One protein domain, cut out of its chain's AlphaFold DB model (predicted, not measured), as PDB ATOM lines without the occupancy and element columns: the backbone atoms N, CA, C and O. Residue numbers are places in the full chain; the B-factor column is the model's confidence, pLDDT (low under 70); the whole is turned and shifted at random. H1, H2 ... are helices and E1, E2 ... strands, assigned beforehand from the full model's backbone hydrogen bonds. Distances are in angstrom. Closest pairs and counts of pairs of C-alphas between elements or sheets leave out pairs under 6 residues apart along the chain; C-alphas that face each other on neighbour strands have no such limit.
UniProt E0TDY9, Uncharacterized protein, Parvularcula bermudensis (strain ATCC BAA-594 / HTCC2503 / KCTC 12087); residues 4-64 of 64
ATOM      1  N   PHE A   4     -46.126 -15.259 -51.269       93.56
ATOM      2  CA  PHE A   4     -45.031 -15.103 -50.323       93.56
ATOM      3  C   PHE A   4     -45.428 -14.213 -49.157       93.56
ATOM      4  O   PHE A   4     -46.298 -13.346 -49.267       93.56
ATOM      5  N   GLN A   5     -44.763 -14.440 -48.035       94.31
ATOM      6  CA  GLN A   5     -44.719 -13.523 -46.913       94.31
ATOM      7  C   GLN A   5     -43.268 -13.138 -46.663       94.31
ATOM      8  O   GLN A   5     -42.372 -13.974 -46.774       94.31
ATOM      9  N   ALA A   6     -43.064 -11.880 -46.301       93.56
ATOM     10  CA  ALA A   6     -41.774 -11.356 -45.903       93.56
ATOM     11  C   ALA A   6     -41.873 -10.707 -44.520       93.56
ATOM     12  O   ALA A   6     -42.928 -10.204 -44.115       93.56
ATOM     13  N   LYS A   7     -40.765 -10.751 -43.791       92.19
ATOM     14  CA  LYS A   7     -40.581 -10.154 -42.468       92.19
ATOM     15  C   LYS A   7     -39.186  -9.516 -42.460       92.19
ATOM     16  O   LYS A   7     -38.266 -10.143 -42.985       92.19
ATOM     17  N   PRO A   8     -38.988  -8.301 -41.922       90.69
ATOM     18  CA  PRO A   8     -37.638  -7.794 -41.698       90.69
ATOM     19  C   PRO A   8     -36.838  -8.778 -40.837       90.69
ATOM     20  O   PRO A   8     -37.383  -9.345 -39.884       90.69
ATOM     21  N   ARG A   9     -35.567  -8.993 -41.178       88.31
ATOM     22  CA  ARG A   9     -34.674  -9.829 -40.376       88.31
ATOM     23  C   ARG A   9     -34.558  -9.231 -38.980       88.31
ATOM     24  O   ARG A   9     -34.533  -8.013 -38.816       88.31
ATOM     25  N   GLU A  10     -34.496 -10.093 -37.974       83.31
ATOM     26  CA  GLU A  10     -34.386  -9.635 -36.593       83.31
ATOM     27  C   GLU A  10     -33.068  -8.887 -36.371       83.31
ATOM     28  O   GLU A  10     -31.985  -9.457 -36.460       83.31
ATOM     29  N   ASP A  11     -33.180  -7.592 -36.087       81.00
ATOM     30  CA  ASP A  11     -32.087  -6.692 -35.707       81.00
ATOM     31  C   ASP A  11     -32.201  -6.247 -34.235       81.00
ATOM     32  O   ASP A  11     -31.521  -5.322 -33.797       81.00
ATOM     33  N   GLY A  12     -33.100  -6.885 -33.476       74.50
ATOM     34  CA  GLY A  12     -33.393  -6.572 -32.077       74.50
ATOM     35  C   GLY A  12     -34.262  -5.328 -31.852       74.50
ATOM     36  O   GLY A  12     -34.555  -5.016 -30.700       74.50
ATOM     37  N   LYS A  13     -34.707  -4.617 -32.901       74.81
ATOM     38  CA  LYS A  13     -35.414  -3.327 -32.757       74.81
ATOM     39  C   LYS A  13     -36.933  -3.409 -32.679       74.81
ATOM     40  O   LYS A  13     -37.578  -2.386 -32.453       74.81
ATOM     41  N   GLY A  14     -37.540  -4.580 -32.837       66.62
ATOM     42  CA  GLY A  14     -38.976  -4.685 -32.608       66.62
ATOM     43  C   GLY A  14     -39.607  -6.016 -32.991       66.62
ATOM     44  O   GLY A  14     -38.963  -6.875 -33.595       66.62
ATOM     45  N   PRO A  15     -40.897  -6.187 -32.655       73.75
ATOM     46  CA  PRO A  15     -41.659  -7.364 -33.032       73.75
ATOM     47  C   PRO A  15     -41.982  -7.308 -34.527       73.75
ATOM     48  O   PRO A  15     -43.029  -6.814 -34.951       73.75
ATOM     49  N   TYR A  16     -41.074  -7.825 -35.346       84.88
ATOM     50  CA  TYR A  16     -41.320  -7.984 -36.769       84.88
ATOM     51  C   TYR A  16     -42.365  -9.081 -37.004       84.88
ATOM     52  O   TYR A  16     -42.293 -10.183 -36.452       84.88
ATOM     53  N   ARG A  17     -43.356  -8.786 -37.844       87.62
ATOM     54  CA  ARG A  17     -44.430  -9.719 -38.199       87.62
ATOM     55  C   ARG A  17     -44.306 -10.127 -39.656       87.62
ATOM     56  O   ARG A  17     -43.885  -9.336 -40.496       87.62
ATOM     57  N   TRP A  18     -44.710 -11.357 -39.946       91.44
ATOM     58  CA  TRP A  18     -44.880 -11.810 -41.319       91.44
ATOM     59  C   TRP A  18     -46.016 -11.034 -41.977       91.44
ATOM     60  O   TRP A  18     -47.137 -11.023 -41.467       91.44
ATOM     61  N   ALA A  19     -45.728 -10.415 -43.115       92.12
ATOM     62  CA  ALA A  19     -46.715  -9.731 -43.936       92.12
ATOM     63  C   ALA A  19     -46.692 -10.297 -45.355       92.12
ATOM     64  O   ALA A  19     -45.641 -10.667 -45.876       92.12
ATOM     65  N   HIS A  20     -47.865 -10.388 -45.979       94.00
ATOM     66  CA  HIS A  20     -47.983 -10.884 -47.346       94.00
ATOM     67  C   HIS A  20     -47.255  -9.974 -48.330       94.00
ATOM     68  O   HIS A  20     -47.297  -8.760 -48.191       94.00
ATOM     69  N   VAL A  21     -46.608 -10.541 -49.340       93.56
ATOM     70  CA  VAL A  21     -45.996  -9.757 -50.411       93.56
ATOM     71  C   VAL A  21     -47.054  -9.443 -51.461       93.56
ATOM     72  O   VAL A  21     -47.758 -10.331 -51.939       93.56
ATOM     73  N   VAL A  22     -47.162  -8.167 -51.816       92.31
ATOM     74  CA  VAL A  22     -48.102  -7.662 -52.817       92.31
ATOM     75  C   VAL A  22     -47.361  -6.912 -53.917       92.31
ATOM     76  O   VAL A  22     -46.339  -6.258 -53.679       92.31
ATOM     77  N   ARG A  23     -47.903  -6.972 -55.131       91.00
ATOM     78  CA  ARG A  23     -47.438  -6.198 -56.278       91.00
ATOM     79  C   ARG A  23     -47.878  -4.748 -56.142       91.00
ATOM     80  O   ARG A  23     -49.017  -4.424 -55.781       91.00
ATOM     81  N   SER A  24     -46.949  -3.867 -56.464       88.81
ATOM     82  CA  SER A  24     -47.101  -2.423 -56.497       88.81
ATOM     83  C   SER A  24     -46.538  -1.891 -57.811       88.81
ATOM     84  O   SER A  24     -45.677  -2.510 -58.428       88.81
ATOM     85  N   ARG A  25     -46.960  -0.692 -58.228       86.25
ATOM     86  CA  ARG A  25     -46.462  -0.051 -59.460       86.25
ATOM     87  C   ARG A  25     -44.939   0.150 -59.480       86.25
ATOM     88  O   ARG A  25     -44.372   0.336 -60.544       86.25
ATOM     89  N   LYS A  26     -44.291   0.142 -58.310       86.44
ATOM     90  CA  LYS A  26     -42.839   0.323 -58.142       86.44
ATOM     91  C   LYS A  26     -42.084  -0.975 -57.796       86.44
ATOM     92  O   LYS A  26     -40.926  -0.896 -57.410       86.44
ATOM     93  N   GLY A  27     -42.727  -2.145 -57.871       88.81
ATOM     94  CA  GLY A  27     -42.138  -3.436 -57.488       88.81
ATOM     95  C   GLY A  27     -42.967  -4.159 -56.426       88.81
ATOM     96  O   GLY A  27     -44.183  -4.283 -56.564       88.81
ATOM     97  N   PHE A  28     -42.329  -4.610 -55.347       92.12
ATOM     98  CA  PHE A  28     -42.983  -5.366 -54.275       92.12
ATOM     99  C   PHE A  28     -43.185  -4.525 -53.016       92.12
ATOM    100  O   PHE A  28     -42.418  -3.606 -52.727       92.12
ATOM    101  N   ARG A  29     -44.234  -4.832 -52.256       91.44
ATOM    102  CA  ARG A  29     -44.508  -4.204 -50.961       91.44
ATOM    103  C   ARG A  29     -45.029  -5.244 -49.975       91.44
ATOM    104  O   ARG A  29     -45.621  -6.240 -50.380       91.44
ATOM    105  N   LEU A  30     -44.844  -4.985 -48.683       91.44
ATOM    106  CA  LEU A  30     -45.562  -5.700 -47.633       91.44
ATOM    107  C   LEU A  30     -47.037  -5.276 -47.611       91.44
ATOM    108  O   LEU A  30     -47.373  -4.093 -47.693       91.44
ATOM    109  N   GLY A  31     -47.913  -6.259 -47.495       89.00
ATOM    110  CA  GLY A  31     -49.341  -6.087 -47.322       89.00
ATOM    111  C   GLY A  31     -49.628  -5.326 -46.036       89.00
ATOM    112  O   GLY A  31     -48.965  -5.513 -45.015       89.00
ATOM    113  N   SER A  32     -50.616  -4.442 -46.101       85.38
ATOM    114  CA  SER A  32     -51.149  -3.737 -44.939       85.38
ATOM    115  C   SER A  32     -52.423  -4.423 -44.447       85.38
ATOM    116  O   SER A  32     -52.903  -5.385 -45.050       85.38
ATOM    117  N   ILE A  33     -53.039  -3.872 -43.398       82.50
ATOM    118  CA  ILE A  33     -54.359  -4.310 -42.922       82.50
ATOM    119  C   ILE A  33     -55.444  -4.272 -44.011       82.50
ATOM    120  O   ILE A  33     -56.424  -4.999 -43.897       82.50
ATOM    121  N   TYR A  34     -55.253  -3.479 -45.070       82.81
ATOM    122  CA  TYR A  34     -56.182  -3.345 -46.197       82.81
ATOM    123  C   TYR A  34     -55.864  -4.283 -47.367       82.81
ATOM    124  O   TYR A  34     -56.648  -4.389 -48.306       82.81
ATOM    125  N   ARG A  35     -54.707  -4.958 -47.344       80.25
ATOM    126  CA  ARG A  35     -54.305  -5.918 -48.377       80.25
ATOM    127  C   ARG A  35     -53.606  -7.103 -47.727       80.25
ATOM    128  O   ARG A  35     -52.385  -7.236 -47.770       80.25
ATOM    129  N   GLN A  36     -54.430  -7.932 -47.095       79.19
ATOM    130  CA  GLN A  36     -54.010  -9.071 -46.281       79.19
ATOM    131  C   GLN A  36     -53.753 -10.344 -47.099       79.19
ATOM    132  O   GLN A  36     -53.290 -11.327 -46.540       79.19
ATOM    133  N   ILE A  37     -54.026 -10.337 -48.407       85.62
ATOM    134  CA  ILE A  37     -53.766 -11.466 -49.307       85.62
ATOM    135  C   ILE A  37     -52.634 -11.081 -50.256       85.62
ATOM    136  O   ILE A  37     -52.679 -10.029 -50.897       85.62
ATOM    137  N   GLY A  38     -51.615 -11.939 -50.314       86.50
ATOM    138  CA  GLY A  38     -50.475 -11.774 -51.211       86.50
ATOM    139  C   GLY A  38     -50.847 -12.024 -52.665       86.50
ATOM    140  O   GLY A  38     -51.709 -12.855 -52.961       86.50
ATOM    141  N   ASP A  39     -50.178 -11.314 -53.566       88.69
ATOM    142  CA  ASP A  39     -50.325 -11.569 -54.993       88.69
ATOM    143  C   ASP A  39     -49.645 -12.881 -55.375       88.69
ATOM    144  O   ASP A  39     -48.658 -13.300 -54.764       88.69
ATOM    145  N   ASP A  40     -50.183 -13.515 -56.409       91.12
ATOM    146  CA  ASP A  40     -49.554 -14.684 -56.990       91.12
ATOM    147  C   ASP A  40     -48.399 -14.258 -57.905       91.12
ATOM    148  O   ASP A  40     -48.597 -13.484 -58.849       91.12
ATOM    149  N   LEU A  41     -47.194 -14.719 -57.570       90.56
ATOM    150  CA  LEU A  41     -45.959 -14.365 -58.252       90.56
ATOM    151  C   LEU A  41     -45.546 -15.464 -59.232       90.56
ATOM    152  O   LEU A  41     -45.584 -16.673 -58.944       90.56
ATOM    153  N   ASN A  42     -45.120 -15.030 -60.412       92.94
ATOM    154  CA  ASN A  42     -44.509 -15.910 -61.398       92.94
ATOM    155  C   ASN A  42     -43.043 -16.246 -61.007       92.94
ATOM    156  O   ASN A  42     -42.512 -15.697 -60.032       92.94
ATOM    157  N   PRO A  43     -42.382 -17.192 -61.699       92.12
ATOM    158  CA  PRO A  43     -41.014 -17.594 -61.365       92.12
ATOM    159  C   PRO A  43     -39.985 -16.453 -61.432       92.12
ATOM    160  O   PRO A  43     -39.138 -16.350 -60.543       92.12
ATOM    161  N   ASP A  44     -40.079 -15.569 -62.425       91.88
ATOM    162  CA  ASP A  44     -39.182 -14.415 -62.574       91.88
ATOM    163  C   ASP A  44     -39.362 -13.396 -61.444       91.88
ATOM    164  O   ASP A  44     -38.392 -12.958 -60.824       91.88
ATOM    165  N   GLU A  45     -40.612 -13.082 -61.101       92.69
ATOM    166  CA  GLU A  45     -40.960 -12.211 -59.979       92.69
ATOM    167  C   GLU A  45     -40.494 -12.806 -58.646       92.69
ATOM    168  O   GLU A  45     -39.980 -12.089 -57.790       92.69
ATOM    169  N   THR A  46     -40.610 -14.126 -58.481       92.12
ATOM    170  CA  THR A  46     -40.116 -14.845 -57.297       92.12
ATOM    171  C   THR A  46     -38.599 -14.714 -57.164       92.12
ATOM    172  O   THR A  46     -38.082 -14.471 -56.068       92.12
ATOM    173  N   ARG A  47     -37.871 -14.844 -58.280       93.38
ATOM    174  CA  ARG A  47     -36.414 -14.685 -58.307       93.38
ATOM    175  C   ARG A  47     -36.011 -13.255 -57.946       93.38
ATOM    176  O   ARG A  47     -35.137 -13.075 -57.098       93.38
ATOM    177  N   ALA A  48     -36.684 -12.259 -58.520       93.81
ATOM    178  CA  ALA A  48     -36.453 -10.850 -58.209       93.81
ATOM    179  C   ALA A  48     -36.755 -10.531 -56.735       93.81
ATOM    180  O   ALA A  48     -35.942  -9.901 -56.057       93.81
ATOM    181  N   LEU A  49     -37.882 -11.020 -56.209       93.62
ATOM    182  CA  LEU A  49     -38.263 -10.853 -54.807       93.62
ATOM    183  C   LEU A  49     -37.216 -11.450 -53.863       93.62
ATOM    184  O   LEU A  49     -36.819 -10.797 -52.902       93.62
ATOM    185  N   THR A  50     -36.730 -12.655 -54.159       93.06
ATOM    186  CA  THR A  50     -35.703 -13.325 -53.348       93.06
ATOM    187  C   THR A  50     -34.411 -12.510 -53.296       93.06
ATOM    188  O   THR A  50     -33.843 -12.325 -52.220       93.06
ATOM    189  N   GLN A  51     -33.968 -11.965 -54.434       94.62
ATOM    190  CA  GLN A  51     -32.779 -11.109 -54.497       94.62
ATOM    191  C   GLN A  51     -32.956  -9.805 -53.711       94.62
ATOM    192  O   GLN A  51     -32.049  -9.398 -52.988       94.62
ATOM    193  N   ILE A  52     -34.126  -9.167 -53.820       93.06
ATOM    194  CA  ILE A  52     -34.445  -7.943 -53.074       93.06
ATOM    195  C   ILE A  52     -34.458  -8.234 -51.573       93.06
ATOM    196  O   ILE A  52     -33.786  -7.541 -50.820       93.06
ATOM    197  N   CYS A  53     -35.156  -9.278 -51.126       93.06
ATOM    198  CA  CYS A  53     -35.210  -9.630 -49.708       93.06
ATOM    199  C   CYS A  53     -33.822  -9.953 -49.141       93.06
ATOM    200  O   CYS A  53     -33.487  -9.476 -48.060       93.06
ATOM    201  N   ALA A  54     -32.984 -10.682 -49.883       92.06
ATOM    202  CA  ALA A  54     -31.616 -10.966 -49.458       92.06
ATOM    203  C   ALA A  54     -30.764  -9.691 -49.317       92.06
ATOM    204  O   ALA A  54     -30.003  -9.575 -48.359       92.06
ATOM    205  N   ARG A  55     -30.912  -8.733 -50.243       93.19
ATOM    206  CA  ARG A  55     -30.169  -7.463 -50.229       93.19
ATOM    207  C   ARG A  55     -30.629  -6.517 -49.123       93.19
ATOM    208  O   ARG A  55     -29.799  -5.916 -48.457       93.19
ATOM    209  N   GLU A  56     -31.938  -6.383 -48.943       90.62
ATOM    210  CA  GLU A  56     -32.541  -5.420 -48.013       90.62
ATOM    211  C   GLU A  56     -32.686  -5.979 -46.582       90.62
ATOM    212  O   GLU A  56     -33.150  -5.276 -45.690       90.62
ATOM    213  N   GLY A  57     -32.312  -7.242 -46.347       91.50
ATOM    214  CA  GLY A  57     -32.344  -7.858 -45.018       91.50
ATOM    215  C   GLY A  57     -33.737  -8.314 -44.580       91.50
ATOM    216  O   GLY A  57     -34.134  -8.092 -43.441       91.50
ATOM    217  N   PHE A  58     -34.484  -8.963 -45.471       93.19
ATOM    218  CA  PHE A  58     -35.778  -9.574 -45.171       93.19
ATOM    219  C   PHE A  58     -35.689 -11.094 -45.219       93.19
ATOM    220  O   PHE A  58     -35.097 -11.670 -46.134       93.19
ATOM    221  N   ASP A  59     -36.359 -11.740 -44.273       92.69
ATOM    222  CA  ASP A  59     -36.674 -13.156 -44.352       92.69
ATOM    223  C   ASP A  59     -37.902 -13.353 -45.242       92.69
ATOM    224  O   ASP A  59     -38.879 -12.600 -45.172       92.69
ATOM    225  N   LEU A  60     -37.844 -14.377 -46.091       94.25
ATOM    226  CA  LEU A  60     -38.872 -14.691 -47.074       94.25
ATOM    227  C   LEU A  60     -39.352 -16.126 -46.872       94.25
ATOM    228  O   LEU A  60     -38.545 -17.046 -46.750       94.25
ATOM    229  N   ARG A  61     -40.670 -16.335 -46.897       94.06
ATOM    230  CA  ARG A  61     -41.266 -17.675 -46.906       94.06
ATOM    231  C   ARG A  61     -42.380 -17.782 -47.931       94.06
ATOM    232  O   ARG A  61     -43.147 -16.839 -48.138       94.06
ATOM    233  N   ARG A  62     -42.486 -18.955 -48.547       92.69
ATOM    234  CA  ARG A  62     -43.609 -19.301 -49.416       92.69
ATOM    235  C   ARG A  62     -44.827 -19.640 -48.560       92.69
ATOM    236  O   ARG A  62     -44.695 -20.296 -47.529       92.69
ATOM    237  N   VAL A  63     -45.993 -19.188 -48.995       90.12
ATOM    238  CA  VAL A  63     -47.287 -19.499 -48.381       90.12
ATOM    239  C   VAL A  63     -48.058 -20.411 -49.339       90.12
ATOM    240  O   VAL A  63     -47.939 -20.202 -50.554       90.12
ATOM    241  N   PRO A  64     -48.777 -21.428 -48.829       79.62
ATOM    242  CA  PRO A  64     -49.691 -22.230 -49.640       79.62
ATOM    243  C   PRO A  64     -50.793 -21.389 -50.302       79.62
ATOM    244  O   PRO A  64     -51.154 -20.311 -49.768       79.62
TER     245      PRO A  64
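This is residues 4 to 64 of the 64 residues of an uncharacterized protein of Parvularcula bermudensis (strain ATCC BAA-594 / HTCC2503 / KCTC 12087) (UniProt E0TDY9). A small, strongly twisted sheet of four strands has one helix, H1, over one of its faces, running along the strands. The sheet is made of two antiparallel pairs, the hairpin of E2 and E3 and the pair of E1 and E4, joined where E1 and E2 meet only at a point. The printed part has 61 residues, with the named elements E1, E2, E3, H1 and E4 along the chain and the sheet order E3, E2, E1, E4; the class is mixed, helices and strands. It is compact, with a radius of gyration of the C-alphas of 11.2 A and spans of 33 by 26 by 25 A.

E1, residues 4 to 8, begins at C-alpha 4 (-45.031, -15.103, -50.323). E2 is residues 19 to 24, 14.5 A long, and E3 is residues 27 to 30. H1, residues 43 to 56, measures 20.0 A from C-alpha 43 (-41.014, -17.594, -61.365). E4, residues 58 to 63, measures 15.5 A and ends at C-alpha 63 (-47.287, -19.499, -48.381).

E1 and E4 are antiparallel at 157 degrees, with N 5 and O 61 within hydrogen-bond range at 2.9 A. At the point where E1 and E2 meet, C-alphas 5 and 20 face each other at 4.2 A. E2 and E3 are antiparallel at 152 degrees, with N 24 and O 27 at 2.8 A. H1 is on the sheet at a height of 8.3 A, over E1 and only just over E2, with 3 C-alphas falling on E2; its line stands at 5 degrees to E1 on the local plane. The closest C-alphas of H1 and E4 are those of Cys 53 and Asp 59, 6.6 A apart. In H1 every O i to N i+4 pair is within hydrogen-bond range. E3 and E4 are apart.

The C-alphas of Gly 12 and Asn 42 are the two farthest apart, 32.7 A. The printed part has no cut. The link from E3 to H1, residues 31 to 42, is long. Mean pLDDT of the printed part is 88.9, with residue 14 under 70.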